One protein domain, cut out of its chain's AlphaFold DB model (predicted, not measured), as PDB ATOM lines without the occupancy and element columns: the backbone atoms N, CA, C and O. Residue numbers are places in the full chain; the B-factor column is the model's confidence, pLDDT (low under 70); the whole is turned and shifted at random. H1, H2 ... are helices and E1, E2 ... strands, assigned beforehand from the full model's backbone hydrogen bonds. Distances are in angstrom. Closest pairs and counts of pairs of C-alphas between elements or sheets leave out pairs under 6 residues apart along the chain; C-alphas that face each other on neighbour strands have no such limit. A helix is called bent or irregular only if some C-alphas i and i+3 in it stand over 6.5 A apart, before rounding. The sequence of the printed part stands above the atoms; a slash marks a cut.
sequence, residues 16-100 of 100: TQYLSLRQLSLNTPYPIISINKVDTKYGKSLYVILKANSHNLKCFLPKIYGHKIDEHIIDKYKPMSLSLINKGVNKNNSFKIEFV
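AT A GLANCE: This is residues 16 to 100 of the 100 residues of an uncharacterized protein of Panstrongylus lignarius (UniProt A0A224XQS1). One strongly twisted antiparallel sheet of five strands curls like part of a barrel, and two short helices, H1 and H2, pack on the same face of it, over the part made by E2 and E1. The first stretch, residues 16 to 28, pairs briefly with edge strand E3 and then leads across to E1, which bends and joins the two hairpin ends of the sheet. The printed part has 85 residues, with E1, E2, E3, H1, H2, E4 and E5 in that order along it; the sheet order is E3, E2, E1, E4, E5, and the class is mixed, helices and strands. The whole is compact, with a radius of gyration of the C-alphas of 12.5 A, and spans 34 by 31 by 22 A.

HOW THE PARTS SIT: Residues 17 to 18 pair, parallel, with residues 57 to 58 of E3, residues 56 to 60. E1, residues 29 to 40, bends by 76 degrees at residue 33, and its pairing is staggered: residues 29 to 31 pair with E4, residues 81 to 87, and residues 32 to 40 with E2, residues 43 to 51. E1, E2 and E3 form a meander, each strand the antiparallel neighbour of the one before, with hairpins E1 and E2, and E2 and E3. N 36 and O 47 are 2.9 A apart, and N 50 and O 57 are 2.8 A apart, both within hydrogen-bond range. H1, residues 63 to 68, is on the sheet at a height of 8.2 A over it; it lies over E2 and runs across the strands, at 87 degrees to E2 on the local plane. Its line rises 39 degrees out of that plane, only just short of standing up from the sheet. The closest C-alphas of E2 and H1 are those of Ser 45 and Gly 66, 4.0 A apart. H2, residues 71 to 77, is on the same face at a height of 8.1 A over the sheet; it is only just over E2, on which 3 of its 7 C-alphas fall, and runs along the strands, at 24 degrees to E2 on the local plane. H2 is irregular, with C-alphas 72 and 75 7.2 A apart. H1 and H2 are apart. Across E1 and E4, antiparallel, N 82 and O 30 are 2.8 A apart, within hydrogen-bond range. E4 forms a hairpin with edge strand E5, residues 95 to 99, where N 85 and O 96 are 2.8 A apart, within range. In H1 every O i to N i+4 pair is within hydrogen-bond range; in H2 0 of 3 are, beside 3 of 4 O i to N i+3 pairs.

IN THESE COORDINATES: E1 begins at C-alpha 29, (133.439, 140.337, 108.650), and E1 and E2 each measure 25.9 A from first to last C-alpha. E3 measures 13.4 A, H1 8.6 A, H2 10.8 A, E4 17.8 A and E5 13.7 A. E5 ends at C-alpha 99, (126.520, 137.509, 104.530).

THE WHOLE: The C-alphas of His 72 and Asn 90, the two farthest apart, are 35.8 A apart. The printed part has no cut, and no link is long; that from E4 to E5, 7 residues, is short and the others are tight. Mean pLDDT of the printed part is 85.0, with residue 16 and residues 87 to 94 under 70.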
ATOM      1  N   THR A  16     141.588 125.344 116.251       67.75
ATOM      2  CA  THR A  16     140.207 125.545 115.825       67.75
ATOM      3  C   THR A  16     139.280 125.618 117.026       67.75
ATOM      4  O   THR A  16     139.046 124.613 117.699       67.75
ATOM      5  N   GLN A  17     138.674 126.782 117.244       79.75
ATOM      6  CA  GLN A  17     137.796 127.015 118.382       79.75
ATOM      7  C   GLN A  17     136.320 126.894 117.986       79.75
ATOM      8  O   GLN A  17     135.860 127.483 117.004       79.75
ATOM      9  N   TYR A  18     135.550 126.147 118.779       82.19
ATOM     10  CA  TYR A  18     134.091 126.181 118.701       82.19
ATOM     11  C   TYR A  18     133.573 127.405 119.446       82.19
ATOM     12  O   TYR A  18     133.781 127.531 120.652       82.19
ATOM     13  N   LEU A  19     132.866 128.281 118.737       84.06
ATOM     14  CA  LEU A  19     132.250 129.465 119.322       84.06
ATOM     15  C   LEU A  19     130.760 129.532 118.994       84.06
ATOM     16  O   LEU A  19     130.293 129.158 117.916       84.06
ATOM     17  N   SER A  20     129.997 130.068 119.940       82.94
ATOM     18  CA  SER A  20     128.655 130.567 119.676       82.94
ATOM     19  C   SER A  20     128.747 131.817 118.808       82.94
ATOM     20  O   SER A  20     129.584 132.683 119.051       82.94
ATOM     21  N   LEU A  21     127.824 131.984 117.858       84.38
ATOM     22  CA  LEU A  21     127.753 133.186 117.016       84.38
ATOM     23  C   LEU A  21     127.708 134.497 117.809       84.38
ATOM     24  O   LEU A  21     128.148 135.532 117.325       84.38
ATOM     25  N   ARG A  22     127.201 134.474 119.045       82.38
ATOM     26  CA  ARG A  22     127.162 135.654 119.923       82.38
ATOM     27  C   ARG A  22     128.539 136.118 120.389       82.38
ATOM     28  O   ARG A  22     128.676 137.256 120.837       82.38
ATOM     29  N   GLN A  23     129.526 135.234 120.328       84.94
ATOM     30  CA  GLN A  23     130.906 135.518 120.702       84.94
ATOM     31  C   GLN A  23     131.680 136.175 119.555       84.94
ATOM     32  O   GLN A  23     132.754 136.708 119.806       84.94
ATOM     33  N   LEU A  24     131.122 136.220 118.337       87.06
ATOM     34  CA  LEU A  24     131.704 136.999 117.247       87.06
ATOM     35  C   LEU A  24     131.737 138.491 117.603       87.06
ATOM     36  O   LEU A  24     130.840 139.020 118.285       87.06
ATOM     37  N   SER A  25     132.779 139.169 117.131       88.56
ATOM     38  CA  SER A  25     132.888 140.621 117.223       88.56
ATOM     39  C   SER A  25     131.800 141.277 116.373       88.56
ATOM     40  O   SER A  25     131.485 140.829 115.269       88.56
ATOM     41  N   LEU A  26     131.182 142.325 116.919       89.06
ATOM     42  CA  LEU A  26     130.122 143.062 116.236       89.06
ATOM     43  C   LEU A  26     130.699 143.782 115.006       89.06
ATOM     44  O   LEU A  26     131.797 144.328 115.076       89.06
ATOM     45  N   ASN A  27     129.955 143.786 113.899       89.12
ATOM     46  CA  ASN A  27     130.301 144.429 112.626       89.12
ATOM     47  C   ASN A  27     131.669 144.013 112.061       89.12
ATOM     48  O   ASN A  27     132.279 144.754 111.297       89.12
ATOM     49  N   THR A  28     132.165 142.839 112.454       91.12
ATOM     50  CA  THR A  28     133.430 142.291 111.960       91.12
ATOM     51  C   THR A  28     133.135 141.206 110.926       91.12
ATOM     52  O   THR A  28     132.488 140.217 111.286       91.12
ATOM     53  N   PRO A  29     133.582 141.367 109.666       93.19
ATOM     54  CA  PRO A  29     133.439 140.337 108.650       93.19
ATOM     55  C   PRO A  29     134.470 139.232 108.862       93.19
ATOM     56  O   PRO A  29     135.674 139.482 108.868       93.19
ATOM     57  N   TYR A  30     133.988 138.001 109.007       93.94
ATOM     58  CA  TYR A  30     134.832 136.813 109.051       93.94
ATOM     59  C   TYR A  30     134.674 136.021 107.745       93.94
ATOM     60  O   TYR A  30     133.579 135.500 107.502       93.94
ATOM     61  N   PRO A  31     135.720 135.906 106.906       95.25
ATOM     62  CA  PRO A  31     135.650 135.156 105.654       95.25
ATOM     63  C   PRO A  31     135.210 133.708 105.874       95.25
ATOM     64  O   PRO A  31     135.714 133.033 106.775       95.25
ATOM     65  N   ILE A  32     134.282 133.221 105.051       94.62
ATOM     66  CA  ILE A  32     133.818 131.835 105.115       94.62
ATOM     67  C   ILE A  32     134.863 130.939 104.444       94.62
ATOM     68  O   ILE A  32     135.158 131.067 103.263       94.62
ATOM     69  N   ILE A  33     135.417 129.996 105.202       93.25
ATOM     70  CA  ILE A  33     136.305 128.949 104.676       93.25
ATOM     71  C   ILE A  33     135.465 127.781 104.170       93.25
ATOM     72  O   ILE A  33     135.716 127.214 103.109       93.25
ATOM     73  N   SER A  34     134.450 127.403 104.946       91.62
ATOM     74  CA  SER A  34     133.502 126.371 104.544       91.62
ATOM     75  C   SER A  34     132.130 126.623 105.143       91.62
ATOM     76  O   SER A  34     131.993 127.185 106.231       91.62
ATOM     77  N   ILE A  35     131.110 126.179 104.418       93.44
ATOM     78  CA  ILE A  35     129.714 126.215 104.826       93.44
ATOM     79  C   ILE A  35     129.065 124.921 104.355       93.44
ATOM     80  O   ILE A  35     129.150 124.573 103.182       93.44
ATOM     81  N   ASN A  36     128.468 124.183 105.285       91.81
ATOM     82  CA  ASN A  36     127.860 122.888 105.016       91.81
ATOM     83  C   ASN A  36     126.506 122.793 105.702       91.81
ATOM     84  O   ASN A  36     126.323 123.268 106.826       91.81
ATOM     85  N   LYS A  37     125.561 122.137 105.036       91.69
ATOM     86  CA  LYS A  37     124.278 121.792 105.633       91.69
ATOM     87  C   LYS A  37     124.442 120.516 106.443       91.69
ATOM     88  O   LYS A  37     125.038 119.556 105.974       91.69
ATOM     89  N   VAL A  38     123.954 120.527 107.676       90.38
ATOM     90  CA  VAL A  38     124.122 119.411 108.609       90.38
ATOM     91  C   VAL A  38     122.820 119.117 109.335       90.38
ATOM     92  O   VAL A  38     122.090 120.030 109.739       90.38
ATOM     93  N   ASP A  39     122.534 117.835 109.523       88.94
ATOM     94  CA  ASP A  39     121.428 117.382 110.354       88.94
ATOM     95  C   ASP A  39     121.848 117.411 111.825       88.94
ATOM     96  O   ASP A  39     122.849 116.824 112.234       88.94
ATOM     97  N   THR A  40     121.078 118.123 112.644       86.56
ATOM     98  CA  THR A  40     121.244 118.126 114.100       86.56
ATOM     99  C   THR A  40     120.081 117.385 114.746       86.56
ATOM    100  O   THR A  40     119.007 117.267 114.154       86.56
ATOM    101  N   LYS A  41     120.221 117.003 116.023       85.19
ATOM    102  CA  LYS A  41     119.119 116.422 116.821       85.19
ATOM    103  C   LYS A  41     117.857 117.293 116.888       85.19
ATOM    104  O   LYS A  41     116.816 116.848 117.352       85.19
ATOM    105  N   TYR A  42     117.961 118.551 116.465       82.25
ATOM    106  CA  TYR A  42     116.879 119.511 116.477       82.25
ATOM    107  C   TYR A  42     116.454 119.987 115.072       82.25
ATOM    108  O   TYR A  42     115.723 120.978 114.980       82.25
ATOM    109  N   GLY A  43     116.926 119.341 114.002       85.50
ATOM    110  CA  GLY A  43     116.630 119.675 112.603       85.50
ATOM    111  C   GLY A  43     117.848 120.148 111.803       85.50
ATOM    112  O   GLY A  43     118.973 120.172 112.311       85.50
ATOM    113  N   LYS A  44     117.619 120.537 110.543       88.75
ATOM    114  CA  LYS A  44     118.672 120.991 109.624       88.75
ATOM    115  C   LYS A  44     119.243 122.341 110.049       88.75
ATOM    116  O   LYS A  44     118.506 123.281 110.348       88.75
ATOM    117  N   SER A  45     120.564 122.438 110.045       91.25
ATOM    118  CA  SER A  45     121.306 123.658 110.340       91.25
ATOM    119  C   SER A  45     122.438 123.865 109.337       91.25
ATOM    120  O   SER A  45     122.699 123.003 108.499       91.25
ATOM    121  N   LEU A  46     123.105 125.014 109.420       91.44
ATOM    122  CA  LEU A  46     124.339 125.268 108.689       91.44
ATOM    123  C   LEU A  46     125.502 125.288 109.665       91.44
ATOM    124  O   LEU A  46     125.449 125.955 110.698       91.44
ATOM    125  N   TYR A  47     126.542 124.554 109.322       92.25
ATOM    126  CA  TYR A  47     127.812 124.556 110.010       92.25
ATOM    127  C   TYR A  47     128.813 125.330 109.166       92.25
ATOM    128  O   TYR A  47     129.007 125.015 107.990       92.25
ATOM    129  N   VAL A  48     129.414 126.356 109.759       93.00
ATOM    130  CA  VAL A  48     130.360 127.237 109.082       93.00
ATOM    131  C   VAL A  48     131.702 127.231 109.796       93.00
ATOM    132  O   VAL A  48     131.775 127.197 111.028       93.00
ATOM    133  N   ILE A  49     132.762 127.278 108.997       93.62
ATOM    134  CA  ILE A  49     134.124 127.541 109.451       93.62
ATOM    135  C   ILE A  49     134.505 128.912 108.917       93.62
ATOM    136  O   ILE A  49     134.448 129.137 107.706       93.62
ATOM    137  N   LEU A  50     134.867 129.816 109.817       94.00
ATOM    138  CA  LEU A  50     135.227 131.192 109.507       94.00
ATOM    139  C   LEU A  50     136.713 131.421 109.782       94.00
ATOM    140  O   LEU A  50     137.248 130.879 110.750       94.00
ATOM    141  N   LYS A  51     137.354 132.261 108.971       93.00
ATOM    142  CA  LYS A  51     138.740 132.681 109.173       93.00
ATOM    143  C   LYS A  51     138.806 133.828 110.183       93.00
ATOM    144  O   LYS A  51     138.229 134.887 109.939       93.00
ATOM    145  N   ALA A  52     139.524 133.641 111.286       88.12
ATOM    146  CA  ALA A  52     139.962 134.719 112.173       88.12
ATOM    147  C   ALA A  52     141.489 134.889 112.071       88.12
ATOM    148  O   ALA A  52     142.169 134.079 111.449       88.12
ATOM    149  N   ASN A  53     142.035 135.967 112.647       84.25
ATOM    150  CA  ASN A  53     143.430 136.385 112.429       84.25
ATOM    151  C   ASN A  53     144.467 135.265 112.620       84.25
ATOM    152  O   ASN A  53     145.366 135.127 111.797       84.25
ATOM    153  N   SER A  54     144.343 134.489 113.696       82.38
ATOM    154  CA  SER A  54     145.326 133.460 114.073       82.38
ATOM    155  C   SER A  54     144.718 132.063 114.187       82.38
ATOM    156  O   SER A  54     145.400 131.143 114.622       82.38
ATOM    157  N   HIS A  55     143.429 131.912 113.878       85.88
ATOM    158  CA  HIS A  55     142.712 130.664 114.095       85.88
ATOM    159  C   HIS A  55     141.404 130.590 113.306       85.88
ATOM    160  O   HIS A  55     140.878 131.596 112.826       85.88
ATOM    161  N   ASN A  56     140.833 129.389 113.250       90.88
ATOM    162  CA  ASN A  56     139.545 129.138 112.622       90.88
ATOM    163  C   ASN A  56     138.420 129.053 113.651       90.88
ATOM    164  O   ASN A  56     138.563 128.460 114.722       90.88
ATOM    165  N   LEU A  57     137.269 129.615 113.295       91.06
ATOM    166  CA  LEU A  57     136.077 129.644 114.129       91.06
ATOM    167  C   LEU A  57     135.020 128.703 113.572       91.06
ATOM    168  O   LEU A  57     134.492 128.915 112.483       91.06
ATOM    169  N   LYS A  58     134.678 127.677 114.347       92.50
ATOM    170  CA  LYS A  58     133.590 126.745 114.035       92.50
ATOM    171  C   LYS A  58     132.316 127.216 114.716       92.50
ATOM    172  O   LYS A  58     132.273 127.310 115.944       92.50
ATOM    173  N   CYS A  59     131.263 127.473 113.946       90.38
ATOM    174  CA  CYS A  59     129.971 127.851 114.512       90.38
ATOM    175  C   CYS A  59     128.783 127.264 113.743       90.38
ATOM    176  O   CYS A  59     128.848 126.965 112.552       90.38
ATOM    177  N   PHE A  60     127.676 127.082 114.463       90.88
ATOM    178  CA  PHE A  60     126.396 126.693 113.884       90.88
ATOM    179  C   PHE A  60     125.532 127.931 113.681       90.88
ATOM    180  O   PHE A  60     125.323 128.711 114.616       90.88
ATOM    181  N   LEU A  61     124.980 128.080 112.480       89.62
ATOM    182  CA  LEU A  61     123.967 129.090 112.221       89.62
ATOM    183  C   LEU A  61     122.626 128.684 112.843       89.62
ATOM    184  O   LEU A  61     122.380 127.504 113.099       89.62
ATOM    185  N   PRO A  62     121.724 129.640 113.116       85.94
ATOM    186  CA  PRO A  62     120.382 129.305 113.564       85.94
ATOM    187  C   PRO A  62     119.652 128.445 112.526       85.94
ATOM    188  O   PRO A  62     119.767 128.676 111.322       85.94
ATOM    189  N   LYS A  63     118.821 127.505 112.985       85.56
ATOM    190  CA  LYS A  63     118.097 126.560 112.112       85.56
ATOM    191  C   LYS A  63     117.299 127.219 110.992       85.56
ATOM    192  O   LYS A  63     117.147 126.639 109.925       85.56
ATOM    193  N   ILE A  64     116.797 128.437 111.216       85.25
ATOM    194  CA  ILE A  64     116.069 129.192 110.189       85.25
ATOM    195  C   ILE A  64     116.893 129.344 108.902       85.25
ATOM    196  O   ILE A  64     116.325 129.296 107.818       85.25
ATOM    197  N   TYR A  65     118.221 129.446 109.004       86.12
ATOM    198  CA  TYR A  65     119.119 129.475 107.852       86.12
ATOM    199  C   TYR A  65     119.282 128.093 107.218       86.12
ATOM    200  O   TYR A  65     119.288 127.995 106.000       86.12
ATOM    201  N   GLY A  66     119.305 127.018 108.014       86.12
ATOM    202  CA  GLY A  66     119.270 125.645 107.497       86.12
ATOM    203  C   GLY A  66     117.992 125.327 106.712       86.12
ATOM    204  O   GLY A  66     118.034 124.573 105.745       86.12
ATOM    205  N   HIS A  67     116.857 125.925 107.074       85.06
ATOM    206  CA  HIS A  67     115.616 125.787 106.307       85.06
ATOM    207  C   HIS A  67     115.566 126.696 105.075       85.06
ATOM    208  O   HIS A  67     115.075 126.267 104.037       85.06
ATOM    209  N   LYS A  68     116.067 127.935 105.178       85.62
ATOM    210  CA  LYS A  68     116.005 128.934 104.096       85.62
ATOM    211  C   LYS A  68     117.043 128.728 102.995       85.62
ATOM    212  O   LYS A  68     116.773 129.073 101.851       85.62
ATOM    213  N   ILE A  69     118.231 128.238 103.339       85.69
ATOM    214  CA  ILE A  69     119.338 128.082 102.394       85.69
ATOM    215  C   ILE A  69     119.293 126.663 101.839       85.69
ATOM    216  O   ILE A  69     119.503 125.682 102.564       85.69
ATOM    217  N   ASP A  70     118.978 126.562 100.552       85.06
ATOM    218  CA  ASP A  70     119.049 125.312  99.806       85.06
ATOM    219  C   ASP A  70     120.512 124.865  99.663       85.06
ATOM    220  O   ASP A  70     121.432 125.680  99.583       85.06
ATOM    221  N   GLU A  71     120.725 123.559  99.637       82.00
ATOM    222  CA  GLU A  71     122.037 122.963  99.409       82.00
ATOM    223  C   GLU A  71     122.594 123.367  98.037       82.00
ATOM    224  O   GLU A  71     123.766 123.701  97.927       82.00
ATOM    225  N   HIS A  72     121.737 123.506  97.023       83.00
ATOM    226  CA  HIS A  72     122.136 123.932  95.674       83.00
ATOM    227  C   HIS A  72     122.645 125.381  95.596       83.00
ATOM    228  O   HIS A  72     123.279 125.765  94.615       83.00
ATOM    229  N   ILE A  73     122.341 126.214  96.597       85.81
ATOM    230  CA  ILE A  73     122.769 127.620  96.634       85.81
ATOM    231  C   ILE A  73     123.812 127.888  97.718       85.81
ATOM    232  O   ILE A  73     124.302 129.012  97.807       85.81
ATOM    233  N   ILE A  74     124.162 126.887  98.531       86.50
ATOM    234  CA  ILE A  74     125.070 127.048  99.670       86.50
ATOM    235  C   ILE A  74     126.460 127.522  99.224       86.50
ATOM    236  O   ILE A  74     127.081 128.359  99.878       86.50
ATOM    237  N   ASP A  75     126.897 127.069  98.049       87.06
ATOM    238  CA  ASP A  75     128.187 127.419  97.465       87.06
ATOM    239  C   ASP A  75     128.289 128.899  97.088       87.06
ATOM    240  O   ASP A  75     129.389 129.448  97.079       87.06
ATOM    241  N   LYS A  76     127.157 129.587  96.877       89.44
ATOM    242  CA  LYS A  76     127.142 131.039  96.634       89.44
ATOM    243  C   LYS A  76     127.624 131.842  97.842       89.44
ATOM    244  O   LYS A  76     128.046 132.980  97.673       89.44
ATOM    245  N   TYR A  77     127.575 131.255  99.037       87.19
ATOM    246  CA  TYR A  77     127.997 131.897 100.281       87.19
ATOM    247  C   TYR A  77     129.458 131.608 100.640       87.19
ATOM    248  O   TYR A  77     130.013 132.310 101.476       87.19
ATOM    249  N   LYS A  78     130.110 130.618 100.013       86.06
ATOM    250  CA  LYS A  78     131.535 130.318 100.242       86.06
ATOM    251  C   LYS A  78     132.472 131.515 100.017       86.06
ATOM    252  O   LYS A  78     133.354 131.692 100.845       86.06
ATOM    253  N   PRO A  79     132.321 132.345  98.964       89.38
ATOM    254  CA  PRO A  79     133.201 133.500  98.774       89.38
ATOM    255  C   PRO A  79     132.862 134.701  99.676       89.38
ATOM    256  O   PRO A  79     133.571 135.701  99.627       89.38
ATOM    257  N   MET A  80     131.780 134.637 100.462       93.56
ATOM    258  CA  MET A  80     131.322 135.743 101.309       93.56
ATOM    259  C   MET A  80     131.993 135.723 102.687       93.56
ATOM    260  O   MET A  80     132.625 134.749 103.101       93.56
ATOM    261  N   SER A  81     131.810 136.803 103.434       92.94
ATOM    262  CA  SER A  81     132.116 136.875 104.857       92.94
ATOM    263  C   SER A  81     130.841 136.836 105.691       92.94
ATOM    264  O   SER A  81     129.790 137.327 105.287       92.94
ATOM    265  N   LEU A  82     130.928 136.267 106.891       92.25
ATOM    266  CA  LEU A  82     129.850 136.303 107.869       92.25
ATOM    267  C   LEU A  82     130.113 137.409 108.890       92.25
ATOM    268  O   LEU A  82     131.145 137.401 109.560       92.25
ATOM    269  N   SER A  83     129.156 138.320 109.046       90.50
ATOM    270  CA  SER A  83     129.214 139.404 110.031       90.50
ATOM    271  C   SER A  83     128.086 139.289 111.044       90.50
ATOM    272  O   SER A  83     126.929 139.062 110.688       90.50
ATOM    273  N   LEU A  84     128.398 139.506 112.321       88.50
ATOM    274  CA  LEU A  84     127.389 139.712 113.355       88.50
ATOM    275  C   LEU A  84     127.031 141.201 113.422       88.50
ATOM    276  O   LEU A  84     127.849 142.008 113.842       88.50
ATOM    277  N   ILE A  85     125.806 141.564 113.055       85.69
ATOM    278  CA  ILE A  85     125.382 142.965 112.881       85.69
ATOM    279  C   ILE A  85     124.681 143.524 114.113       85.69
ATOM    280  O   ILE A  85     124.711 144.721 114.385       85.69
ATOM    281  N   ASN A  86     124.023 142.664 114.887       77.81
ATOM    282  CA  ASN A  86     123.339 143.097 116.096       77.81
ATOM    283  C   ASN A  86     123.383 142.004 117.162       77.81
ATOM    284  O   ASN A  86     123.081 140.841 116.876       77.81
ATOM    285  N   LYS A  87     123.719 142.402 118.393       68.50
ATOM    286  CA  LYS A  87     123.474 141.647 119.622       68.50
ATOM    287  C   LYS A  87     122.283 142.315 120.307       68.50
ATOM    288  O   LYS A  87     122.424 143.392 120.875       68.50
ATOM    289  N   GLY A  88     121.106 141.704 120.214       63.59
ATOM    290  CA  GLY A  88     119.896 142.205 120.852       63.59
ATOM    291  C   GLY A  88     120.141 142.441 122.340       63.59
ATOM    292  O   GLY A  88     120.595 141.549 123.051       63.59
ATOM    293  N   VAL A  89     119.856 143.662 122.793       58.44
ATOM    294  CA  VAL A  89     120.243 144.165 124.123       58.44
ATOM    295  C   VAL A  89     119.288 143.687 125.233       58.44
ATOM    296  O   VAL A  89     119.541 143.906 126.411       58.44
ATOM    297  N   ASN A  90     118.195 142.993 124.896       49.28
ATOM    298  CA  ASN A  90     117.162 142.594 125.859       49.28
ATOM    299  C   ASN A  90     116.873 141.085 125.863       49.28
ATOM    300  O   ASN A  90     117.144 140.396 124.881       49.28
ATOM    301  N   LYS A  91     116.286 140.611 126.981       52.59
ATOM    302  CA  LYS A  91     116.009 139.219 127.435       52.59
ATOM    303  C   LYS A  91     115.663 138.153 126.372       52.59
ATOM    304  O   LYS A  91     115.824 136.967 126.639       52.59
ATOM    305  N   ASN A  92     115.248 138.549 125.169       55.03
ATOM    306  CA  ASN A  92     114.920 137.669 124.044       55.03
ATOM    307  C   ASN A  92     116.118 137.219 123.206       55.03
ATOM    308  O   ASN A  92     115.937 136.428 122.282       55.03
ATOM    309  N   ASN A  93     117.343 137.626 123.560       58.12
ATOM    310  CA  ASN A  93     118.538 136.900 123.130       58.12
ATOM    311  C   ASN A  93     118.680 136.844 121.584       58.12
ATOM    312  O   ASN A  93     119.223 135.883 121.021       58.12
ATOM    313  N   SER A  94     118.149 137.864 120.900       67.81
ATOM    314  CA  SER A  94     118.113 137.970 119.445       67.81
ATOM    315  C   SER A  94     119.468 138.425 118.915       67.81
ATOM    316  O   SER A  94     120.157 139.229 119.531       67.81
ATOM    317  N   PHE A  95     119.883 137.900 117.771       75.44
ATOM    318  CA  PHE A  95     121.075 138.371 117.078       75.44
ATOM    319  C   PHE A  95     120.836 138.342 115.574       75.44
ATOM    320  O   PHE A  95     120.101 137.486 115.075       75.44
ATOM    321  N   LYS A  96     121.435 139.296 114.858       83.56
ATOM    322  CA  LYS A  96     121.349 139.393 113.397       83.56
ATOM    323  C   LYS A  96     122.715 139.088 112.801       83.56
ATOM    324  O   LYS A  96     123.696 139.701 113.212       83.56
ATOM    325  N   ILE A  97     122.753 138.167 111.845       87.31
ATOM    326  CA  ILE A  97     123.934 137.882 111.026       87.31
ATOM    327  C   ILE A  97     123.656 138.299 109.585       87.31
ATOM    328  O   ILE A  97     122.508 138.231 109.140       87.31
ATOM    329  N   GLU A  98     124.694 138.717 108.876       88.69
ATOM    330  CA  GLU A  98     124.648 139.049 107.454       88.69
ATOM    331  C   GLU A  98     125.796 138.358 106.721       88.69
ATOM    332  O   GLU A  98     126.886 138.188 107.273       88.69
ATOM    333  N   PHE A  99     125.513 137.941 105.488       86.69
ATOM    334  CA  PHE A  99     126.520 137.509 104.530       86.69
ATOM    335  C   PHE A  99     126.887 138.738 103.699       86.69
ATOM    336  O   PHE A  99     125.992 139.327 103.086       86.69
ATOM    337  N   VAL A 100     128.153 139.145 103.750       87.00
ATOM    338  CA  VAL A 100     128.692 140.368 103.131       87.00
ATOM    339  C   VAL A 100     129.850 140.062 102.198       87.00
ATOM    340  O   VAL A 100     130.561 139.060 102.447       87.00
TER     341      VAL A 100